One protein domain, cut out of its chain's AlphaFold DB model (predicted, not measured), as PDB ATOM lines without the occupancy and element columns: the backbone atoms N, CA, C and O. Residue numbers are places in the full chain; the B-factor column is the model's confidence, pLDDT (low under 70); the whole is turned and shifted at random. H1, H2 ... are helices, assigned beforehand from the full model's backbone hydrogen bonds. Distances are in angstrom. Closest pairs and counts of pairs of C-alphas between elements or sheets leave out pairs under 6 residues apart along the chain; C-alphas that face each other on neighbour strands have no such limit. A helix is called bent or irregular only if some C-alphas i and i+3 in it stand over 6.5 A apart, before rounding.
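AT A GLANCE: This is residues 2 to 41 of the 73 residues of an uncharacterized protein of Halobacteriales archaeon SW_10_68_16 (UniProt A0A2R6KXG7). A long helix, H2, and a shorter one, H1, lie side by side as a lopsided helical hairpin, with H1 folded back along the first part of H2. The last part of H2, residues 30 to 36, sticks out beyond H1, and residues 37 to 41 go on from it as a free tail. The printed part has 40 residues, with two named helices in the order H1, H2 and no named strand; the class is all helix. It is loose, with a radius of gyration of the C-alphas of 11.9 A, and forms a rod that spans 35 by 17 by 11 A.

IN THESE COORDINATES: H2, the longest helix, holds residues 18 to 36 and measures 25.9 A from first to last C-alpha. It begins at C-alpha 18 (-21.953, 46.302, -35.801) and ends at C-alpha 36 (-28.140, 23.073, -45.329). It has a kink of 33 degrees near residue 30. H2 is neither bent nor irregular, but only just: C-alphas 30 and 33 are 6.4 A apart. H1 holds residues 3 to 12, measures 14.4 A, and begins at C-alpha 3 (-19.052, 32.776, -40.464).

HOW THE PARTS SIT: H2 and H1 touch, with 10 pairs of C-alphas within 8 A. Their closest C-alphas are those of Lys 21 and Phe 7, 5.8 A apart. Their lines stand at a shallow tilt of 19 degrees, and they run opposite ways. They form a helical hairpin with a tight link of 5 residues. In H1 every O i to N i+4 pair is within hydrogen-bond range; in H2 12 of 15 are.

THE WHOLE: The two C-alphas farthest apart are those of Gly 14 and Gln 39, 35.4 A. Residues 30 to 41, of which 30 to 36 belong to H2, stand free. The printed part has no cut. Its mean pLDDT is 80.2, and residues 31 to 41 are under 70.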
ATOM      1  N   ASN A   2     -15.001  30.501 -38.928       77.69
ATOM      2  CA  ASN A   2     -16.455  30.348 -38.964       77.69
ATOM      3  C   ASN A   2     -17.082  31.619 -39.588       77.69
ATOM      4  O   ASN A   2     -16.377  32.585 -39.880       77.69
ATOM      5  N   HIS A   3     -18.388  31.612 -39.860       81.19
ATOM      6  CA  HIS A   3     -19.052  32.776 -40.464       81.19
ATOM      7  C   HIS A   3     -19.034  34.014 -39.557       81.19
ATOM      8  O   HIS A   3     -18.916  35.127 -40.059       81.19
ATOM      9  N   GLU A   4     -19.068  33.824 -38.239       84.75
ATOM     10  CA  GLU A   4     -18.955  34.915 -37.264       84.75
ATOM     11  C   GLU A   4     -17.593  35.620 -37.370       84.75
ATOM     12  O   GLU A   4     -17.553  36.843 -37.445       84.75
ATOM     13  N   ASP A   5     -16.492  34.876 -37.520       90.12
ATOM     14  CA  ASP A   5     -15.141  35.419 -37.723       90.12
ATOM     15  C   ASP A   5     -15.067  36.295 -38.987       90.12
ATOM     16  O   ASP A   5     -14.369  37.313 -39.018       90.12
ATOM     17  N   ALA A   6     -15.776  35.891 -40.047       89.56
ATOM     18  CA  ALA A   6     -15.839  36.631 -41.304       89.56
ATOM     19  C   ALA A   6     -16.664  37.919 -41.162       89.56
ATOM     20  O   ALA A   6     -16.269  38.959 -41.693       89.56
ATOM     21  N   PHE A   7     -17.772  37.880 -40.418       92.62
ATOM     22  CA  PHE A   7     -18.578  39.071 -40.161       92.62
ATOM     23  C   PHE A   7     -17.855  40.064 -39.242       92.62
ATOM     24  O   PHE A   7     -17.829  41.262 -39.521       92.62
ATOM     25  N   GLU A   8     -17.161  39.560 -38.224       92.50
ATOM     26  CA  GLU A   8     -16.297  40.336 -37.331       92.50
ATOM     27  C   GLU A   8     -15.142  41.012 -38.090       92.50
ATOM     28  O   GLU A   8     -14.738  42.143 -37.809       92.50
ATOM     29  N   TYR A   9     -14.583  40.334 -39.093       93.94
ATOM     30  CA  TYR A   9     -13.619  40.957 -39.994       93.94
ATOM     31  C   TYR A   9     -14.257  42.068 -40.842       93.94
ATOM     32  O   TYR A   9     -13.652  43.127 -40.997       93.94
ATOM     33  N   GLY A  10     -15.478  41.861 -41.343       90.44
ATOM     34  CA  GLY A  10     -16.212  42.853 -42.131       90.44
ATOM     35  C   GLY A  10     -16.462  44.164 -41.381       90.44
ATOM     36  O   GLY A  10     -16.234  45.234 -41.948       90.44
ATOM     37  N   VAL A  11     -16.812  44.099 -40.093       94.44
ATOM     38  CA  VAL A  11     -16.919  45.307 -39.256       94.44
ATOM     39  C   VAL A  11     -15.562  45.983 -39.085       94.44
ATOM     40  O   VAL A  11     -15.441  47.187 -39.307       94.44
ATOM     41  N   ARG A  12     -14.511  45.224 -38.745       93.00
ATOM     42  CA  ARG A  12     -13.158  45.787 -38.567       93.00
ATOM     43  C   ARG A  12     -12.610  46.431 -39.839       93.00
ATOM     44  O   ARG A  12     -11.855  47.395 -39.756       93.00
ATOM     45  N   ALA A  13     -12.991  45.913 -41.001       94.38
ATOM     46  CA  ALA A  13     -12.642  46.468 -42.304       94.38
ATOM     47  C   ALA A  13     -13.517  47.672 -42.711       94.38
ATOM     48  O   ALA A  13     -13.270  48.272 -43.755       94.38
ATOM     49  N   GLY A  14     -14.533  48.027 -41.915       91.62
ATOM     50  CA  GLY A  14     -15.462  49.121 -42.199       91.62
ATOM     51  C   GLY A  14     -16.454  48.820 -43.324       91.62
ATOM     52  O   GLY A  14     -17.018  49.747 -43.899       91.62
ATOM     53  N   ALA A  15     -16.663  47.545 -43.665       90.00
ATOM     54  CA  ALA A  15     -17.566  47.146 -44.743       90.00
ATOM     55  C   ALA A  15     -19.048  47.310 -44.360       90.00
ATOM     56  O   ALA A  15     -19.884  47.546 -45.229       90.00
ATOM     57  N   PHE A  16     -19.372  47.182 -43.072       92.19
ATOM     58  CA  PHE A  16     -20.712  47.379 -42.517       92.19
ATOM     59  C   PHE A  16     -20.648  47.668 -41.007       92.19
ATOM     60  O   PHE A  16     -19.585  47.572 -40.392       92.19
ATOM     61  N   SER A  17     -21.781  48.073 -40.424       93.50
ATOM     62  CA  SER A  17     -21.894  48.413 -39.001       93.50
ATOM     63  C   SER A  17     -21.992  47.171 -38.111       93.50
ATOM     64  O   SER A  17     -22.348  46.087 -38.570       93.50
ATOM     65  N   GLU A  18     -21.749  47.350 -36.811       92.00
ATOM     66  CA  GLU A  18     -21.953  46.302 -35.801       92.00
ATOM     67  C   GLU A  18     -23.391  45.755 -35.832       92.00
ATOM     68  O   GLU A  18     -23.603  44.552 -35.817       92.00
ATOM     69  N   THR A  19     -24.390  46.626 -35.998       92.94
ATOM     70  CA  THR A  19     -25.798  46.212 -36.103       92.94
ATOM     71  C   THR A  19     -26.042  45.303 -37.308       92.94
ATOM     72  O   THR A  19     -26.723  44.290 -37.193       92.94
ATOM     73  N   THR A  20     -25.433  45.609 -38.458       90.00
ATOM     74  CA  THR A  20     -25.517  44.745 -39.643       90.00
ATOM     75  C   THR A  20     -24.790  43.416 -39.431       90.00
ATOM     76  O   THR A  20     -25.219  42.396 -39.963       90.00
ATOM     77  N   LYS A  21     -23.711  43.386 -38.636       92.94
ATOM     78  CA  LYS A  21     -23.057  42.132 -38.234       92.94
ATOM     79  C   LYS A  21     -24.030  41.233 -37.477       92.94
ATOM     80  O   LYS A  21     -24.147  40.060 -37.818       92.94
ATOM     81  N   ASP A  22     -24.732  41.788 -36.494       92.06
ATOM     82  CA  ASP A  22     -25.657  41.034 -35.644       92.06
ATOM     83  C   ASP A  22     -26.827  40.461 -36.460       92.06
ATOM     84  O   ASP A  22     -27.143  39.277 -36.337       92.06
ATOM     85  N   GLU A  23     -27.384  41.248 -37.385       92.00
ATOM     86  CA  GLU A  23     -28.410  40.791 -38.335       92.00
ATOM     87  C   GLU A  23     -27.904  39.646 -39.233       92.00
ATOM     88  O   GLU A  23     -28.623  38.679 -39.489       92.00
ATOM     89  N   LEU A  24     -26.654  39.718 -39.706       88.56
ATOM     90  CA  LEU A  24     -26.040  38.669 -40.530       88.56
ATOM     91  C   LEU A  24     -25.768  37.386 -39.738       88.56
ATOM     92  O   LEU A  24     -25.923  36.288 -40.282       88.56
ATOM     93  N   VAL A  25     -25.379  37.508 -38.467       89.50
ATOM     94  CA  VAL A  25     -25.216  36.368 -37.556       89.50
ATOM     95  C   VAL A  25     -26.561  35.694 -37.314       89.50
ATOM     96  O   VAL A  25     -26.653  34.474 -37.455       89.50
ATOM     97  N   GLU A  26     -27.610  36.462 -37.025       86.94
ATOM     98  CA  GLU A  26     -28.965  35.943 -36.835       86.94
ATOM     99  C   GLU A  26     -29.485  35.247 -38.102       86.94
ATOM    100  O   GLU A  26     -29.954  34.107 -38.047       86.94
ATOM    101  N   LEU A  27     -29.337  35.888 -39.266       84.31
ATOM    102  CA  LEU A  27     -29.697  35.313 -40.560       84.31
ATOM    103  C   LEU A  27     -28.966  33.984 -40.786       84.31
ATOM    104  O   LEU A  27     -29.579  32.975 -41.143       84.31
ATOM    105  N   TRP A  28     -27.653  33.962 -40.557       80.94
ATOM    106  CA  TRP A  28     -26.858  32.751 -40.689       80.94
ATOM    107  C   TRP A  28     -27.356  31.650 -39.751       80.94
ATOM    108  O   TRP A  28     -27.590  30.534 -40.207       80.94
ATOM    109  N   GLN A  29     -27.565  31.943 -38.468       79.94
ATOM    110  CA  GLN A  29     -28.019  30.953 -37.490       79.94
ATOM    111  C   GLN A  29     -29.406  30.388 -37.834       79.94
ATOM    112  O   GLN A  29     -29.589  29.167 -37.810       79.94
ATOM    113  N   ASN A  30     -30.345  31.245 -38.241       76.00
ATOM    114  CA  ASN A  30     -31.714  30.855 -38.579       76.00
ATOM    115  C   ASN A  30     -31.792  30.049 -39.886       76.00
ATOM    116  O   ASN A  30     -32.502  29.046 -39.964       76.00
ATOM    117  N   HIS A  31     -31.022  30.425 -40.911       66.31
ATOM    118  CA  HIS A  31     -31.067  29.751 -42.213       66.31
ATOM    119  C   HIS A  31     -30.109  28.558 -42.330       66.31
ATOM    120  O   HIS A  31     -30.323  27.675 -43.170       66.31
ATOM    121  N   ARG A  32     -29.087  28.454 -41.471       64.69
ATOM    122  CA  ARG A  32     -28.172  27.301 -41.453       64.69
ATOM    123  C   ARG A  32     -28.915  25.983 -41.243       64.69
ATOM    124  O   ARG A  32     -28.511  24.975 -41.813       64.69
ATOM    125  N   ASN A  33     -30.002  25.975 -40.470       54.47
ATOM    126  CA  ASN A  33     -30.727  24.740 -40.178       54.47
ATOM    127  C   ASN A  33     -31.680  24.316 -41.314       54.47
ATOM    128  O   ASN A  33     -31.712  23.143 -41.674       54.47
ATOM    129  N   GLY A  34     -32.408  25.258 -41.926       54.72
ATOM    130  CA  GLY A  34     -33.420  24.939 -42.947       54.72
ATOM    131  C   GLY A  34     -32.840  24.575 -44.318       54.72
ATOM    132  O   GLY A  34     -33.272  23.610 -44.952       54.72
ATOM    133  N   THR A  35     -31.818  25.313 -44.761       53.50
ATOM    134  CA  THR A  35     -31.274  25.183 -46.127       53.50
ATOM    135  C   THR A  35     -30.165  24.136 -46.260       53.50
ATOM    136  O   THR A  35     -30.101  23.444 -47.273       53.50
ATOM    137  N   TYR A  36     -29.299  23.980 -45.250       51.22
ATOM    138  CA  TYR A  36     -28.140  23.073 -45.329       51.22
ATOM    139  C   TYR A  36     -28.513  21.594 -45.113       51.22
ATOM    140  O   TYR A  36     -27.855  20.712 -45.662       51.22
ATOM    141  N   TYR A  37     -29.590  21.314 -44.368       53.69
ATOM    142  CA  TYR A  37     -30.073  19.955 -44.075       53.69
ATOM    143  C   TYR A  37     -31.274  19.513 -44.931       53.69
ATOM    144  O   TYR A  37     -31.922  18.520 -44.608       53.69
ATOM    145  N   GLN A  38     -31.562  20.210 -46.041       52.22
ATOM    146  CA  GLN A  38     -32.630  19.859 -46.995       52.22
ATOM    147  C   GLN A  38     -34.037  19.685 -46.382       52.22
ATOM    148  O   GLN A  38     -34.865  18.978 -46.957       52.22
ATOM    149  N   GLN A  39     -34.351  20.314 -45.246       54.09
ATOM    150  CA  GLN A  39     -35.710  20.210 -44.698       54.09
ATOM    151  C   GLN A  39     -36.712  21.101 -45.438       54.09
ATOM    152  O   GLN A  39     -37.898  20.785 -45.458       54.09
ATOM    153  N   GLU A  40     -36.245  22.129 -46.150       56.94
ATOM    154  CA  GLU A  40     -37.101  22.956 -46.999       56.94
ATOM    155  C   GLU A  40     -36.476  23.110 -48.388       56.94
ATOM    156  O   GLU A  40     -35.429  23.730 -48.578       56.94
ATOM    157  N   ARG A  41     -37.114  22.502 -49.396       65.25
ATOM    158  CA  ARG A  41     -36.801  22.799 -50.798       65.25
ATOM    159  C   ARG A  41     -37.177  24.252 -51.062       65.25
ATOM    160  O   ARG A  41     -38.318  24.630 -50.806       65.25
TER     161      ARG A  41